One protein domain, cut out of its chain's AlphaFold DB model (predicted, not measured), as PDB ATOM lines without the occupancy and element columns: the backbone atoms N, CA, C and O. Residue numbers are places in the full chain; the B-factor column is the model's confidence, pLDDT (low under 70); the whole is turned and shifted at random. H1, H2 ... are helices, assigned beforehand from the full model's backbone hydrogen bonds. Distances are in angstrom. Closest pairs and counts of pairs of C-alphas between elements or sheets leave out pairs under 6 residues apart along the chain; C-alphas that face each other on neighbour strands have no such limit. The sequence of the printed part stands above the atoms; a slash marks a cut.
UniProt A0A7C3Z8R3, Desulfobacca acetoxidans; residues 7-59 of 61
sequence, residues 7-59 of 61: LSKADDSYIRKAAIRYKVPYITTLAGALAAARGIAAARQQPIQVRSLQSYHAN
ATOM      1  N   LEU A   7      16.065 -26.912 -32.117       56.72
ATOM      2  CA  LEU A   7      16.599 -26.048 -33.187       56.72
ATOM      3  C   LEU A   7      17.884 -26.621 -33.802       56.72
ATOM      4  O   LEU A   7      18.023 -26.661 -35.019       56.72
ATOM      5  N   SER A   8      18.768 -27.174 -32.970       59.19
ATOM      6  CA  SER A   8      20.032 -27.774 -33.412       59.19
ATOM      7  C   SER A   8      19.839 -28.929 -34.408       59.19
ATOM      8  O   SER A   8      20.693 -29.142 -35.260       59.19
ATOM      9  N   LYS A   9      18.705 -29.651 -34.383       58.69
ATOM     10  CA  LYS A   9      18.463 -30.802 -35.278       58.69
ATOM     11  C   LYS A   9      18.251 -30.422 -36.745       58.69
ATOM     12  O   LYS A   9      18.611 -31.229 -37.610       58.69
ATOM     13  N   ALA A  10      17.640 -29.265 -37.011       58.00
ATOM     14  CA  ALA A  10      17.330 -28.812 -38.366       58.00
ATOM     15  C   ALA A  10      18.612 -28.386 -39.102       58.00
ATOM     16  O   ALA A  10      18.898 -28.927 -40.175       58.00
ATOM     17  N   ASP A  11      19.437 -27.552 -38.463       60.44
ATOM     18  CA  ASP A  11      20.701 -27.062 -39.026       60.44
ATOM     19  C   ASP A  11      21.793 -28.146 -39.054       60.44
ATOM     20  O   ASP A  11      22.487 -28.304 -40.063       60.44
ATOM     21  N   ASP A  12      21.881 -29.016 -38.037       64.38
ATOM     22  CA  ASP A  12      22.838 -30.135 -38.061       64.38
ATOM     23  C   ASP A  12      22.546 -31.161 -39.165       64.38
ATOM     24  O   ASP A  12      23.419 -31.949 -39.546       64.38
ATOM     25  N   SER A  13      21.315 -31.192 -39.689       78.62
ATOM     26  CA  SER A  13      20.984 -32.094 -40.790       78.62
ATOM     27  C   SER A  13      21.818 -31.784 -42.035       78.62
ATOM     28  O   SER A  13      22.194 -32.719 -42.741       78.62
ATOM     29  N   TYR A  14      22.168 -30.513 -42.271       86.69
ATOM     30  CA  TYR A  14      23.025 -30.107 -43.382       86.69
ATOM     31  C   TYR A  14      24.438 -30.682 -43.234       86.69
ATOM     32  O   TYR A  14      24.934 -31.319 -44.163       86.69
ATOM     33  N   ILE A  15      25.038 -30.561 -42.045       88.44
ATOM     34  CA  ILE A  15      26.383 -31.084 -41.754       88.44
ATOM     35  C   ILE A  15      26.430 -32.602 -41.970       88.44
ATOM     36  O   ILE A  15      27.332 -33.107 -42.639       88.44
ATOM     37  N   ARG A  16      25.436 -33.345 -41.465       90.12
ATOM     38  CA  ARG A  16      25.379 -34.807 -41.660       90.12
ATOM     39  C   ARG A  16      25.146 -35.193 -43.119       90.12
ATOM     40  O   ARG A  16      25.812 -36.095 -43.618       90.12
ATOM     41  N   LYS A  17      24.232 -34.512 -43.822       92.31
ATOM     42  CA  LYS A  17      23.971 -34.754 -45.253       92.31
ATOM     43  C   LYS A  17      25.218 -34.493 -46.098       92.31
ATOM     44  O   LYS A  17      25.507 -35.281 -46.995       92.31
ATOM     45  N   ALA A  18      25.960 -33.428 -45.798       94.50
ATOM     46  CA  ALA A  18      27.227 -33.133 -46.452       94.50
ATOM     47  C   ALA A  18      28.258 -34.239 -46.178       94.50
ATOM     48  O   ALA A  18      28.831 -34.774 -47.123       94.50
ATOM     49  N   ALA A  19      28.429 -34.654 -44.920       95.00
ATOM     50  CA  ALA A  19      29.350 -35.733 -44.567       95.00
ATOM     51  C   ALA A  19      29.037 -37.042 -45.321       95.00
ATOM     52  O   ALA A  19      29.940 -37.646 -45.894       95.00
ATOM     53  N   ILE A  20      27.756 -37.425 -45.424       94.94
ATOM     54  CA  ILE A  20      27.320 -38.579 -46.230       94.94
ATOM     55  C   ILE A  20      27.661 -38.376 -47.712       94.94
ATOM     56  O   ILE A  20      28.289 -39.240 -48.323       94.94
ATOM     57  N   ARG A  21      27.271 -37.232 -48.294       97.44
ATOM     58  CA  ARG A  21      27.484 -36.917 -49.719       97.44
ATOM     59  C   ARG A  21      28.956 -37.009 -50.114       97.44
ATOM     60  O   ARG A  21      29.269 -37.552 -51.167       97.44
ATOM     61  N   TYR A  22      29.839 -36.489 -49.269       97.62
ATOM     62  CA  TYR A  22      31.277 -36.443 -49.524       97.62
ATOM     63  C   TYR A  22      32.039 -37.636 -48.935       97.62
ATOM     64  O   TYR A  22      33.266 -37.632 -48.949       97.62
ATOM     65  N   LYS A  23      31.334 -38.668 -48.445       97.25
ATOM     66  CA  LYS A  23      31.926 -39.890 -47.868       97.25
ATOM     67  C   LYS A  23      32.918 -39.599 -46.734       97.25
ATOM     68  O   LYS A  23      33.903 -40.309 -46.558       97.25
ATOM     69  N   VAL A  24      32.639 -38.558 -45.955       97.06
ATOM     70  CA  VAL A  24      33.412 -38.190 -44.771       97.06
ATOM     71  C   VAL A  24      32.824 -38.932 -43.568       97.06
ATOM     72  O   VAL A  24      31.652 -38.717 -43.243       97.06
ATOM     73  N   PRO A  25      33.594 -39.793 -42.879       95.44
ATOM     74  CA  PRO A  25      33.144 -40.408 -41.639       95.44
ATOM     75  C   PRO A  25      32.771 -39.336 -40.609       95.44
ATOM     76  O   PRO A  25      33.534 -38.404 -40.364       95.44
ATOM     77  N   TYR A  26      31.605 -39.470 -39.981       94.19
ATOM     78  CA  TYR A  26      31.150 -38.538 -38.953       94.19
ATOM     79  C   TYR A  26      30.541 -39.296 -37.777       94.19
ATOM     80  O   TYR A  26      29.876 -40.316 -37.943       94.19
ATOM     81  N   ILE A  27      30.766 -38.778 -36.571       94.56
ATOM     82  CA  ILE A  27      30.290 -39.382 -35.329       94.56
ATOM     83  C   ILE A  27      29.288 -38.443 -34.665       94.56
ATOM     84  O   ILE A  27      29.513 -37.227 -34.586       94.56
ATOM     85  N   THR A  28      28.172 -39.008 -34.207       93.06
ATOM     86  CA  THR A  28      27.028 -38.249 -33.683       93.06
ATOM     87  C   THR A  28      26.865 -38.291 -32.170       93.06
ATOM     88  O   THR A  28      25.984 -37.627 -31.632       93.06
ATOM     89  N   THR A  29      27.729 -39.027 -31.468       91.38
ATOM     90  CA  THR A  29      27.719 -39.139 -30.005       91.38
ATOM     91  C   THR A  29      29.109 -38.875 -29.435       91.38
ATOM     92  O   THR A  29      30.121 -39.222 -30.045       91.38
ATOM     93  N   LEU A  30      29.173 -38.281 -28.240       93.75
ATOM     94  CA  LEU A  30      30.447 -38.083 -27.541       93.75
ATOM     95  C   LEU A  30      31.101 -39.424 -27.182       93.75
ATOM     96  O   LEU A  30      32.304 -39.587 -27.360       93.75
ATOM     97  N   ALA A  31      30.301 -40.408 -26.755       95.88
ATOM     98  CA  ALA A  31      30.785 -41.753 -26.452       95.88
ATOM     99  C   ALA A  31      31.431 -42.423 -27.677       95.88
ATOM    100  O   ALA A  31      32.532 -42.962 -27.579       95.88
ATOM    101  N   GLY A  32      30.791 -42.327 -28.849       95.69
ATOM    102  CA  GLY A  32      31.350 -42.835 -30.101       95.69
ATOM    103  C   GLY A  32      32.630 -42.102 -30.501       95.69
ATOM    104  O   GLY A  32      33.579 -42.734 -30.959       95.69
ATOM    105  N   ALA A  33      32.686 -40.781 -30.289       96.31
ATOM    106  CA  ALA A  33      33.860 -39.981 -30.628       96.31
ATOM    107  C   ALA A  33      35.062 -40.372 -29.760       96.31
ATOM    108  O   ALA A  33      36.162 -40.573 -30.274       96.31
ATOM    109  N   LEU A  34      34.833 -40.566 -28.459       97.94
ATOM    110  CA  LEU A  34      35.848 -41.039 -27.523       97.94
ATOM    111  C   LEU A  34      36.331 -42.457 -27.865       97.94
ATOM    112  O   LEU A  34      37.536 -42.713 -27.843       97.94
ATOM    113  N   ALA A  35      35.418 -43.370 -28.209       97.81
ATOM    114  CA  ALA A  35      35.766 -44.730 -28.620       97.81
ATOM    115  C   ALA A  35      36.620 -44.740 -29.900       97.81
ATOM    116  O   ALA A  35      37.651 -45.412 -29.940       97.81
ATOM    117  N   ALA A  36      36.248 -43.947 -30.909       97.12
ATOM    118  CA  ALA A  36      37.013 -43.822 -32.147       97.12
ATOM    119  C   ALA A  36      38.411 -43.238 -31.904       97.12
ATOM    120  O   ALA A  36      39.392 -43.783 -32.406       97.12
ATOM    121  N   ALA A  37      38.527 -42.183 -31.090       97.00
ATOM    122  CA  ALA A  37      39.818 -41.586 -30.747       97.00
ATOM    123  C   ALA A  37      40.753 -42.594 -30.055       97.00
ATOM    124  O   ALA A  37      41.918 -42.721 -30.433       97.00
ATOM    125  N   ARG A  38      40.229 -43.363 -29.089       96.94
ATOM    126  CA  ARG A  38      40.978 -44.439 -28.419       96.94
ATOM    127  C   ARG A  38      41.381 -45.548 -29.392       96.94
ATOM    128  O   ARG A  38      42.525 -45.987 -29.359       96.94
ATOM    129  N   GLY A  39      40.472 -45.965 -30.274       95.00
ATOM    130  CA  GLY A  39      40.746 -46.971 -31.301       95.00
ATOM    131  C   GLY A  39      41.848 -46.542 -32.273       95.00
ATOM    132  O   GLY A  39      42.768 -47.313 -32.526       95.00
ATOM    133  N   ILE A  40      41.810 -45.292 -32.753       95.25
ATOM    134  CA  ILE A  40      42.854 -44.716 -33.618       95.25
ATOM    135  C   ILE A  40      44.198 -44.678 -32.885       95.25
ATOM    136  O   ILE A  40      45.217 -45.050 -33.464       95.25
ATOM    137  N   ALA A  41      44.221 -44.252 -31.619       96.19
ATOM    138  CA  ALA A  41      45.446 -44.236 -30.825       96.19
ATOM    139  C   ALA A  41      46.045 -45.645 -30.673       96.19
ATOM    140  O   ALA A  41      47.230 -45.830 -30.938       96.19
ATOM    141  N   ALA A  42      45.225 -46.644 -30.333       95.31
ATOM    142  CA  ALA A  42      45.663 -48.033 -30.208       95.31
ATOM    143  C   ALA A  42      46.183 -48.606 -31.540       95.31
ATOM    144  O   ALA A  42      47.246 -49.222 -31.567       95.31
ATOM    145  N   ALA A  43      45.484 -48.346 -32.651       93.50
ATOM    146  CA  ALA A  43      45.885 -48.798 -33.986       93.50
ATOM    147  C   ALA A  43      47.193 -48.154 -34.480       93.50
ATOM    148  O   ALA A  43      47.898 -48.737 -35.298       93.50
ATOM    149  N   ARG A  44      47.528 -46.949 -33.995       94.56
ATOM    150  CA  ARG A  44      48.805 -46.279 -34.296       94.56
ATOM    151  C   ARG A  44      49.971 -46.798 -33.456       94.56
ATOM    152  O   ARG A  44      51.109 -46.652 -33.883       94.56
ATOM    153  N   GLN A  45      49.704 -47.342 -32.268       95.19
ATOM    154  CA  GLN A  45      50.738 -47.841 -31.355       95.19
ATOM    155  C   GLN A  45      51.182 -49.265 -31.689       95.19
ATOM    156  O   GLN A  45      52.352 -49.592 -31.515       95.19
ATOM    157  N   GLN A  46      50.264 -50.112 -32.160       89.50
ATOM    158  CA  GLN A  46      50.564 -51.502 -32.489       89.50
ATOM    159  C   GLN A  46      49.752 -51.991 -33.696       89.50
ATOM    160  O   GLN A  46      48.609 -51.563 -33.876       89.50
ATOM    161  N   PRO A  47      50.299 -52.926 -34.496       88.00
ATOM    162  CA  PRO A  47      49.537 -53.598 -35.540       88.00
ATOM    163  C   PRO A  47      48.293 -54.287 -34.975       88.00
ATOM    164  O   PRO A  47      48.317 -54.865 -33.885       88.00
ATOM    165  N   ILE A  48      47.203 -54.259 -35.741       87.50
ATOM    166  CA  ILE A  48      45.980 -54.979 -35.388       87.50
ATOM    167  C   ILE A  48      46.273 -56.481 -35.440       87.50
ATOM    168  O   ILE A  48      46.635 -57.015 -36.487       87.50
ATOM    169  N   GLN A  49      46.094 -57.166 -34.312       89.88
ATOM    170  CA  GLN A  49      46.196 -58.621 -34.269       89.88
ATOM    171  C   GLN A  49      44.929 -59.256 -34.844       89.88
ATOM    172  O   GLN A  49      43.811 -58.917 -34.450       89.88
ATOM    173  N   VAL A  50      45.112 -60.207 -35.756       91.62
ATOM    174  CA  VAL A  50      44.020 -60.953 -36.386       91.62
ATOM    175  C   VAL A  50      43.919 -62.324 -35.731       91.62
ATOM    176  O   VAL A  50      44.920 -63.007 -35.533       91.62
ATOM    177  N   ARG A  51      42.697 -62.739 -35.400       91.88
ATOM    178  CA  ARG A  51      42.384 -64.092 -34.925       91.88
ATOM    179  C   ARG A  51      41.155 -64.605 -35.657       91.88
ATOM    180  O   ARG A  51      40.244 -63.828 -35.943       91.88
ATOM    181  N   SER A  52      41.138 -65.900 -35.963       94.81
ATOM    182  CA  SER A  52      39.975 -66.549 -36.569       94.81
ATOM    183  C   SER A  52      38.813 -66.618 -35.579       94.81
ATOM    184  O   SER A  52      39.014 -66.630 -34.363       94.81
ATOM    185  N   LEU A  53      37.586 -66.711 -36.094       94.50
ATOM    186  CA  LEU A  53      36.396 -66.860 -35.254       94.50
ATOM    187  C   LEU A  53      36.477 -68.126 -34.383       94.50
ATOM    188  O   LEU A  53      36.147 -68.094 -33.202       94.50
ATOM    189  N   GLN A  54      37.007 -69.217 -34.942       95.31
ATOM    190  CA  GLN A  54      37.220 -70.478 -34.232       95.31
ATOM    191  C   GLN A  54      38.177 -70.302 -33.042       95.31
ATOM    192  O   GLN A  54      37.924 -70.853 -31.976       95.31
ATOM    193  N   SER A  55      39.240 -69.497 -33.190       94.25
ATOM    194  CA  SER A  55      40.170 -69.194 -32.092       94.25
ATOM    195  C   SER A  55      39.489 -68.449 -30.941       94.25
ATOM    196  O   SER A  55      39.800 -68.723 -29.784       94.25
ATOM    197  N   TYR A  56      38.544 -67.550 -31.234       92.44
ATOM    198  CA  TYR A  56      37.749 -66.889 -30.196       92.44
ATOM    199  C   TYR A  56      36.806 -67.862 -29.482       92.44
ATOM    200  O   TYR A  56      36.648 -67.777 -28.267       92.44
ATOM    201  N   HIS A  57      36.204 -68.797 -30.220       95.50
ATOM    202  CA  HIS A  57      35.221 -69.736 -29.676       95.50
ATOM    203  C   HIS A  57      35.839 -70.908 -28.906       95.50
ATOM    204  O   HIS A  57      35.149 -71.516 -28.097       95.50
ATOM    205  N   ALA A  58      37.128 -71.207 -29.094       94.06
ATOM    206  CA  ALA A  58      37.797 -72.347 -28.460       94.06
ATOM    207  C   ALA A  58      37.714 -72.365 -26.918       94.06
ATOM    208  O   ALA A  58      37.801 -73.432 -26.317       94.06
ATOM    209  N   ASN A  59      37.538 -71.200 -26.283       87.56
ATOM    210  CA  ASN A  59      37.446 -71.061 -24.824       87.56
ATOM    211  C   ASN A  59      36.030 -70.719 -24.327       87.56
ATOM    212  O   ASN A  59      35.851 -70.432 -23.145       87.56
TER     213      ASN A  59
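What this domain is: This is residues 7 to 59 of the 61 residues of a protein of Desulfobacca acetoxidans (UniProt A0A7C3Z8R3). Three separate helices are strung along an open, zigzag chain: a long helix H1, a link that folds back from its end, a second long helix H2, and a short helix H3 at the far end of a further link. No helix packs on another, and the whole is a rod with no shared core. The printed part has 53 residues, with three named helices in the order H1, H2, H3 and no named strand, and its class is all helix. It is extended, with a radius of gyration of the C-alphas of 17.1 A and spans of 50 by 24 by 22 A.

Where its parts are: H1 runs from residue 7 to residue 21 and is 22.6 A long from first to last C-alpha, beginning with C-alpha 7 at (16.599, -26.048, -33.187). H2, residues 30 to 45, is the longest helix by residues and measures 22.8 A, with C-alpha 30 at (30.447, -38.083, -27.541). H3, residues 53 to 57, measures 6.4 A and ends with C-alpha 57 at (35.221, -69.736, -29.676).

How they stand to each other: H1 and H2 are apart, with no C-alpha of the one within 8 A of the other. H2 and H3 are apart by the same test, and so are H1 and H3. Residues 7 to 14 of H1 stand free. Residues 29 to 35, of which 30 to 35 belong to H2, stand free too. Residues 37 to 59, of which 37 to 45 belong to H2 and 53 to 57 to H3, also stand free. In H2 and H3 every O i to N i+4 pair is within hydrogen-bond range, and in H1 8 of 11 are.

The domain as a whole: The two C-alphas farthest apart are those of Leu 7 and Ala 58, at 51.1 A. The printed part has no cut. Both links, H1 to H2 with 8 residues and H2 to H3 with 7, are short but not tight. The mean pLDDT of the printed part is 89.7, and residues 7 to 12 are under 70.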